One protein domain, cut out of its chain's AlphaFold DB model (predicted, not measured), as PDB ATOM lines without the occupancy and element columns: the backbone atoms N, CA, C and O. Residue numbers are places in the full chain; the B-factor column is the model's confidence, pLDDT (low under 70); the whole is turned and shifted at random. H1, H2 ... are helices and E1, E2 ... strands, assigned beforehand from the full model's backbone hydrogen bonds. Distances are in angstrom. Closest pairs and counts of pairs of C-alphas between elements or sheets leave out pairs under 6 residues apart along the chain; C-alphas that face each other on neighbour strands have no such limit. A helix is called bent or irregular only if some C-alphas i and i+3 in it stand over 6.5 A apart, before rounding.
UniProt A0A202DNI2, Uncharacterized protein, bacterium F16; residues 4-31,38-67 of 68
ATOM      1  N   ARG A   4     212.347 269.487 228.362       89.62
ATOM      2  CA  ARG A   4     212.117 270.832 227.809       89.62
ATOM      3  C   ARG A   4     213.021 271.869 228.475       89.62
ATOM      4  O   ARG A   4     213.598 272.710 227.787       89.62
ATOM      5  N   GLN A   5     213.139 271.807 229.798       87.00
ATOM      6  CA  GLN A   5     214.008 272.677 230.588       87.00
ATOM      7  C   GLN A   5     215.483 272.395 230.290       87.00
ATOM      8  O   GLN A   5     216.244 273.342 230.108       87.00
ATOM      9  N   TYR A   6     215.861 271.119 230.166       86.38
ATOM     10  CA  TYR A   6     217.223 270.708 229.824       86.38
ATOM     11  C   TYR A   6     217.666 271.293 228.482       86.38
ATOM     12  O   TYR A   6     218.655 272.018 228.413       86.38
ATOM     13  N   ARG A   7     216.857 271.085 227.435       89.50
ATOM     14  CA  ARG A   7     217.096 271.648 226.099       89.50
ATOM     15  C   ARG A   7     217.232 273.170 226.129       89.50
ATOM     16  O   ARG A   7     218.092 273.721 225.456       89.50
ATOM     17  N   SER A   8     216.390 273.857 226.903       91.06
ATOM     18  CA  SER A   8     216.460 275.319 227.034       91.06
ATOM     19  C   SER A   8     217.798 275.778 227.625       91.06
ATOM     20  O   SER A   8     218.424 276.698 227.099       91.06
ATOM     21  N   LYS A   9     218.274 275.104 228.682       88.19
ATOM     22  CA  LYS A   9     219.570 275.405 229.305       88.19
ATOM     23  C   LYS A   9     220.744 275.087 228.380       88.19
ATOM     24  O   LYS A   9     221.652 275.904 228.283       88.19
ATOM     25  N   LEU A  10     220.692 273.962 227.668       89.75
ATOM     26  CA  LEU A  10     221.716 273.591 226.691       89.75
ATOM     27  C   LEU A  10     221.806 274.619 225.555       89.75
ATOM     28  O   LEU A  10     222.884 275.115 225.253       89.75
ATOM     29  N   ASN A  11     220.665 275.016 224.987       92.50
ATOM     30  CA  ASN A  11     220.623 276.038 223.941       92.50
ATOM     31  C   ASN A  11     221.157 277.389 224.432       92.50
ATOM     32  O   ASN A  11     221.818 278.094 223.674       92.50
ATOM     33  N   LYS A  12     220.876 277.756 225.689       91.12
ATOM     34  CA  LYS A  12     221.438 278.965 226.296       91.12
ATOM     35  C   LYS A  12     222.961 278.867 226.412       91.12
ATOM     36  O   LYS A  12     223.642 279.791 225.996       91.12
ATOM     37  N   LEU A  13     223.483 277.742 226.899       89.12
ATOM     38  CA  LEU A  13     224.924 277.509 227.015       89.12
ATOM     39  C   LEU A  13     225.635 277.615 225.658       89.12
ATOM     40  O   LEU A  13     226.647 278.303 225.571       89.12
ATOM     41  N   ILE A  14     225.062 277.018 224.607       92.75
ATOM     42  CA  ILE A  14     225.581 277.102 223.231       92.75
ATOM     43  C   ILE A  14     225.546 278.543 222.716       92.75
ATOM     44  O   ILE A  14     226.504 279.009 222.108       92.75
ATOM     45  N   LYS A  15     224.446 279.266 222.961       91.69
ATOM     46  CA  LYS A  15     224.316 280.670 222.553       91.69
ATOM     47  C   LYS A  15     225.369 281.553 223.227       91.69
ATOM     48  O   LYS A  15     225.916 282.436 222.574       91.69
ATOM     49  N   ASP A  16     225.620 281.317 224.512       89.94
ATOM     50  CA  ASP A  16     226.552 282.109 225.314       89.94
ATOM     51  C   ASP A  16     228.020 281.719 225.030       89.94
ATOM     52  O   ASP A  16     228.914 282.541 225.210       89.94
ATOM     53  N   ASN A  17     228.281 280.491 224.555       88.75
ATOM     54  CA  ASN A  17     229.622 279.943 224.322       88.75
ATOM     55  C   ASN A  17     229.665 279.075 223.043       88.75
ATOM     56  O   ASN A  17     229.783 277.854 223.136       88.75
ATOM     57  N   PRO A  18     229.601 279.657 221.835       90.50
ATOM     58  CA  PRO A  18     229.476 278.885 220.592       90.50
ATOM     59  C   PRO A  18     230.625 277.892 220.346       90.50
ATOM     60  O   PRO A  18     230.392 276.829 219.779       90.50
ATOM     61  N   GLY A  19     231.841 278.187 220.826       87.19
ATOM     62  CA  GLY A  19     232.998 277.285 220.729       87.19
ATOM     63  C   GLY A  19     232.878 276.000 221.560       87.19
ATOM     64  O   GLY A  19     233.684 275.092 221.396       87.19
ATOM     65  N   CYS A  20     231.867 275.878 222.431       87.44
ATOM     66  CA  CYS A  20     231.631 274.644 223.180       87.44
ATOM     67  C   CYS A  20     231.127 273.493 222.297       87.44
ATOM     68  O   CYS A  20     231.149 272.349 222.738       87.44
ATOM     69  N   LEU A  21     230.643 273.785 221.084       89.62
ATOM     70  CA  LEU A  21     230.152 272.779 220.137       89.62
ATOM     71  C   LEU A  21     231.258 271.844 219.634       89.62
ATOM     72  O   LEU A  21     230.957 270.713 219.260       89.62
ATOM     73  N   ASP A  22     232.512 272.297 219.669       92.62
ATOM     74  CA  ASP A  22     233.681 271.513 219.260       92.62
ATOM     75  C   ASP A  22     234.322 270.750 220.434       92.62
ATOM     76  O   ASP A  22     235.286 270.005 220.249       92.62
ATOM     77  N   LEU A  23     233.811 270.933 221.659       89.38
ATOM     78  CA  LEU A  23     234.336 270.272 222.849       89.38
ATOM     79  C   LEU A  23     233.729 268.872 223.024       89.38
ATOM     80  O   LEU A  23     232.542 268.666 222.754       89.38
ATOM     81  N   PRO A  24     234.503 267.905 223.548       86.31
ATOM     82  CA  PRO A  24     233.975 266.600 223.900       86.31
ATOM     83  C   PRO A  24     232.899 266.723 224.983       86.31
ATOM     84  O   PRO A  24     233.047 267.440 225.979       86.31
ATOM     85  N   VAL A  25     231.818 265.978 224.778       85.44
ATOM     86  CA  VAL A  25     230.749 265.810 225.756       85.44
ATOM     87  C   VAL A  25     231.128 264.680 226.699       85.44
ATOM     88  O   VAL A  25     231.376 263.560 226.257       85.44
ATOM     89  N   ILE A  26     231.140 264.971 227.994       82.25
ATOM     90  CA  ILE A  26     231.368 263.981 229.046       82.25
ATOM     91  C   ILE A  26     230.135 263.884 229.943       82.25
ATOM     92  O   ILE A  26     229.404 264.857 230.134       82.25
ATOM     93  N   THR A  27     229.913 262.703 230.504       78.50
ATOM     94  CA  THR A  27     228.858 262.437 231.486       78.50
ATOM     95  C   THR A  27     229.499 261.799 232.707       78.50
ATOM     96  O   THR A  27     230.296 260.873 232.552       78.50
ATOM     97  N   SER A  28     229.153 262.252 233.911       68.31
ATOM     98  CA  SER A  28     229.542 261.545 235.132       68.31
ATOM     99  C   SER A  28     228.604 260.354 235.315       68.31
ATOM    100  O   SER A  28     227.433 260.541 235.635       68.31
ATOM    101  N   ALA A  29     229.094 259.137 235.081       67.19
ATOM    102  CA  ALA A  29     228.400 257.936 235.534       67.19
ATOM    103  C   ALA A  29     228.629 257.794 237.045       67.19
ATOM    104  O   ALA A  29     229.733 258.074 237.514       67.19
ATOM    105  N   ASP A  30     227.610 257.401 237.810       61.72
ATOM    106  CA  ASP A  30     227.911 256.762 239.087       61.72
ATOM    107  C   ASP A  30     228.433 255.344 238.797       61.72
ATOM    108  O   ASP A  30     228.073 254.717 237.799       61.72
ATOM    109  N   ASP A  31     229.363 254.865 239.621       53.97
ATOM    110  CA  ASP A  31     230.079 253.597 239.403       53.97
ATOM    111  C   ASP A  31     229.194 252.342 239.598       53.97
ATOM    112  O   ASP A  31     229.682 251.213 239.540       53.97
ATOM    113  N   VAL A  38     217.664 261.364 239.254       68.00
ATOM    114  CA  VAL A  38     217.059 262.576 238.711       68.00
ATOM    115  C   VAL A  38     218.181 263.545 238.356       68.00
ATOM    116  O   VAL A  38     218.963 263.933 239.217       68.00
ATOM    117  N   VAL A  39     218.207 264.003 237.105       66.94
ATOM    118  CA  VAL A  39     219.103 265.082 236.675       66.94
ATOM    119  C   VAL A  39     218.761 266.361 237.448       66.94
ATOM    120  O   VAL A  39     217.740 267.025 237.186       66.94
ATOM    121  N   MET A  40     219.606 266.686 238.427       66.94
ATOM    122  CA  MET A  40     219.505 267.885 239.267       66.94
ATOM    123  C   MET A  40     220.370 269.034 238.740       66.94
ATOM    124  O   MET A  40     220.058 270.203 238.980       66.94
ATOM    125  N   PHE A  41     221.420 268.722 237.981       71.50
ATOM    126  CA  PHE A  41     222.418 269.690 237.538       71.50
ATOM    127  C   PHE A  41     222.170 270.143 236.093       71.50
ATOM    128  O   PHE A  41     221.462 269.502 235.324       71.50
ATOM    129  N   ALA A  42     222.676 271.325 235.746       79.38
ATOM    130  CA  ALA A  42     222.573 271.877 234.398       79.38
ATOM    131  C   ALA A  42     223.835 271.550 233.583       79.38
ATOM    132  O   ALA A  42     224.902 271.409 234.184       79.38
ATOM    133  N   PRO A  43     223.742 271.519 232.238       84.19
ATOM    134  CA  PRO A  43     224.918 271.514 231.376       84.19
ATOM    135  C   PRO A  43     225.885 272.636 231.763       84.19
ATOM    136  O   PRO A  43     225.451 273.755 232.060       84.19
ATOM    137  N   SER A  44     227.179 272.339 231.758       86.62
ATOM    138  CA  SER A  44     228.230 273.291 232.129       86.62
ATOM    139  C   SER A  44     229.471 273.109 231.260       86.62
ATOM    140  O   SER A  44     229.670 272.041 230.682       86.62
ATOM    141  N   ILE A  45     230.295 274.155 231.177       86.62
ATOM    142  CA  ILE A  45     231.606 274.143 230.516       86.62
ATOM    143  C   ILE A  45     232.682 274.180 231.600       86.62
ATOM    144  O   ILE A  45     232.572 274.944 232.565       86.62
ATOM    145  N   GLY A  46     233.722 273.369 231.441       88.19
ATOM    146  CA  GLY A  46     234.754 273.224 232.453       88.19
ATOM    147  C   GLY A  46     235.991 272.513 231.937       88.19
ATOM    148  O   GLY A  46     236.157 272.277 230.735       88.19
ATOM    149  N   ARG A  47     236.877 272.188 232.875       87.69
ATOM    150  CA  ARG A  47     238.078 271.405 232.602       87.69
ATOM    151  C   ARG A  47     237.883 269.992 233.130       87.69
ATOM    152  O   ARG A  47     237.535 269.823 234.297       87.69
ATOM    153  N   SER A  48     238.142 269.008 232.279       84.88
ATOM    154  CA  SER A  48     238.286 267.609 232.659       84.88
ATOM    155  C   SER A  48     239.720 267.138 232.453       84.88
ATOM    156  O   SER A  48     240.354 267.477 231.450       84.88
ATOM    157  N   ASP A  49     240.219 266.347 233.397       86.81
ATOM    158  CA  ASP A  49     241.476 265.595 233.284       86.81
ATOM    159  C   ASP A  49     241.245 264.088 233.051       86.81
ATOM    160  O   ASP A  49     242.186 263.302 233.117       86.81
ATOM    161  N   GLY A  50     239.999 263.686 232.766       81.19
ATOM    162  CA  GLY A  50     239.588 262.288 232.598       81.19
ATOM    163  C   GLY A  50     239.125 261.597 233.884       81.19
ATOM    164  O   GLY A  50     238.487 260.552 233.797       81.19
ATOM    165  N   HIS A  51     239.375 262.186 235.057       79.94
ATOM    166  CA  HIS A  51     238.938 261.650 236.355       79.94
ATOM    167  C   HIS A  51     238.088 262.645 237.142       79.94
ATOM    168  O   HIS A  51     237.135 262.270 237.821       79.94
ATOM    169  N   THR A  52     238.419 263.925 237.024       81.44
ATOM    170  CA  THR A  52     237.774 265.039 237.706       81.44
ATOM    171  C   THR A  52     237.226 266.014 236.676       81.44
ATOM    172  O   THR A  52     237.771 266.183 235.581       81.44
ATOM    173  N   TYR A  53     236.136 266.686 237.033       83.38
ATOM    174  CA  TYR A  53     235.587 267.796 236.270       83.38
ATOM    175  C   TYR A  53     235.424 269.016 237.179       83.38
ATOM    176  O   TYR A  53     234.855 268.914 238.266       83.38
ATOM    177  N   THR A  54     235.952 270.169 236.766       84.69
ATOM    178  CA  THR A  54     235.933 271.406 237.568       84.69
ATOM    179  C   THR A  54     235.242 272.541 236.821       84.69
ATOM    180  O   THR A  54     235.558 272.822 235.660       84.69
ATOM    181  N   THR A  55     234.328 273.227 237.517       81.56
ATOM    182  CA  THR A  55     233.559 274.372 237.007       81.56
ATOM    183  C   THR A  55     233.477 275.525 238.013       81.56
ATOM    184  O   THR A  55     233.315 275.245 239.202       81.56
ATOM    185  N   PRO A  56     233.435 276.792 237.553       72.69
ATOM    186  CA  PRO A  56     233.800 277.224 236.204       72.69
ATOM    187  C   PRO A  56     235.322 277.134 236.016       72.69
ATOM    188  O   PRO A  56     236.086 277.447 236.928       72.69
ATOM    189  N   ALA A  57     235.777 276.697 234.839       65.00
ATOM    190  CA  ALA A  57     237.183 276.859 234.479       65.00
ATOM    191  C   ALA A  57     237.425 278.332 234.094       65.00
ATOM    192  O   ALA A  57     236.559 278.904 233.429       65.00
ATOM    193  N   PRO A  58     238.561 278.955 234.472       65.81
ATOM    194  CA  PRO A  58     238.940 280.243 233.905       65.81
ATOM    195  C   PRO A  58     238.989 280.111 232.380       65.81
ATOM    196  O   PRO A  58     239.499 279.126 231.844       65.81
ATOM    197  N   ASP A  59     238.410 281.101 231.724       59.03
ATOM    198  CA  ASP A  59     237.768 281.093 230.410       59.03
ATOM    199  C   ASP A  59     238.578 280.358 229.326       59.03
ATOM    200  O   ASP A  59     238.036 279.594 228.531       59.03
ATOM    201  N   ALA A  60     239.902 280.535 229.333       63.34
ATOM    202  CA  ALA A  60     240.822 279.981 228.342       63.34
ATOM    203  C   ALA A  60     241.165 278.484 228.519       63.34
ATOM    204  O   ALA A  60     241.848 277.920 227.668       63.34
ATOM    205  N   ASN A  61     240.738 277.831 229.606       73.44
ATOM    206  CA  ASN A  61     241.183 276.476 229.972       73.44
ATOM    207  C   ASN A  61     240.091 275.398 229.899       73.44
ATOM    208  O   ASN A  61     240.339 274.258 230.312       73.44
ATOM    209  N   ALA A  62     238.894 275.739 229.419       85.44
ATOM    210  CA  ALA A  62     237.832 274.763 229.221       85.44
ATOM    211  C   ALA A  62     238.177 273.789 228.085       85.44
ATOM    212  O   ALA A  62     238.613 274.202 227.013       85.44
ATOM    213  N   ASN A  63     237.960 272.494 228.317       88.44
ATOM    214  CA  ASN A  63     238.237 271.440 227.337       88.44
ATOM    215  C   ASN A  63     237.125 270.385 227.241       88.44
ATOM    216  O   ASN A  63     237.288 269.413 226.511       88.44
ATOM    217  N   ALA A  64     236.021 270.547 227.975       87.06
ATOM    218  CA  ALA A  64     234.905 269.611 227.961       87.06
ATOM    219  C   ALA A  64     233.580 270.304 228.306       87.06
ATOM    220  O   ALA A  64     233.548 271.318 229.015       87.06
ATOM    221  N   VAL A  65     232.485 269.707 227.838       86.50
ATOM    222  CA  VAL A  65     231.118 270.025 228.267       86.50
ATOM    223  C   VAL A  65     230.601 268.857 229.092       86.50
ATOM    224  O   VAL A  65     230.503 267.741 228.584       86.50
ATOM    225  N   CYS A  66     230.252 269.106 230.353       84.75
ATOM    226  CA  CYS A  66     229.658 268.077 231.200       84.75
ATOM    227  C   CYS A  66     228.132 268.135 231.143       84.75
ATOM    228  O   CYS A  66     227.514 269.168 231.443       84.75
ATOM    229  N   LEU A  67     227.542 267.005 230.765       82.06
ATOM    230  CA  LEU A  67     226.116 266.737 230.835       82.06
ATOM    231  C   LEU A  67     225.866 265.858 232.065       82.06
ATOM    232  O   LEU A  67     226.058 264.646 232.024       82.06
TER     233      LEU A  67
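AT A GLANCE: This is residues 4 to 31 and 38 to 67 of the 68 residues of an uncharacterized protein of bacterium F16 (UniProt A0A202DNI2). A small antiparallel hairpin of two short strands, E1 and E2, makes the middle of this domain, with the helix H1 and the short helix H2 joined at a corner to one side of it and loops round the rest. Short pairings tie two unnamed stretches to the strands: residues 25 to 26 to E2, and residues 53 to 54 to E1. The printed part has 58 residues, with two named helices and then two named strands in the order H1, H2, E1, E2; the class is mixed, helices and strands, and under half of the residues, 26, are in named elements. The whole is compact, with a radius of gyration of the C-alphas of 11.3 A, and rounded, with spans of 30 by 30 by 17 A.

HOW THE PARTS SIT: H1, residues 4 to 16, comes first, and a tight link of one residue joins it to H2, residues 18 to 22. H1 and H2 are close but not clearly touching; their closest C-alphas, those of Ile 14 and Cys 20, are 6.5 A apart. Every O i to N i+4 pair is within hydrogen-bond range in H1, while in H2 0 of 1 is, beside 2 of 2 O i to N i+3 pairs. After H2, residues 25 to 26 pair in parallel with residues 65 to 66 of E2, residues 64 to 66. E2 and E1, residues 44 to 48, form a hairpin as antiparallel neighbours, with an angle of 124 degrees between their directions. N 66 and O 44 are 3.0 A apart and N 46 and O 64 are 3.2 A apart, both within hydrogen-bond range. Residues 47 to 48 of E1 pair antiparallel with residues 53 to 54. The closest C-alphas of H1 and E1, those of Leu 13 and Ser 44, are 7.4 A apart, while H1 and E2 are apart. The closest C-alphas of H2 and E2, those of Cys 20 and Val 65, are 6.9 A apart.

IN THESE COORDINATES: H1, residues 4 to 16, begins at C-alpha 4 at (212.117, 270.832, 227.809) and is 18.5 A from first to last C-alpha. H2, residues 18 to 22, measures 8.6 A; it is neither bent nor irregular, but only just: C-alphas 18 and 21 are 6.2 A apart. E1, residues 44 to 48, measures 11.6 A from C-alpha 44 at (228.230, 273.291, 232.129). E2, residues 64 to 66, measures 6.4 A and ends at C-alpha 66 at (229.658, 268.077, 231.200).

THE WHOLE: The two C-alphas farthest apart, those of Lys 15 and Asp 31, are 32.4 A apart. Residues 32 to 37 are not printed, and C-alphas 31 and 38 are 15.8 A apart across this cut, which falls in the link from H2 to E1. The link from E1 to E2 is long, 15 residues, 49 to 63. The mean pLDDT of the printed part is 81.7, and residues 28 to 31, 38 to 40 and 57 to 60 are under 70.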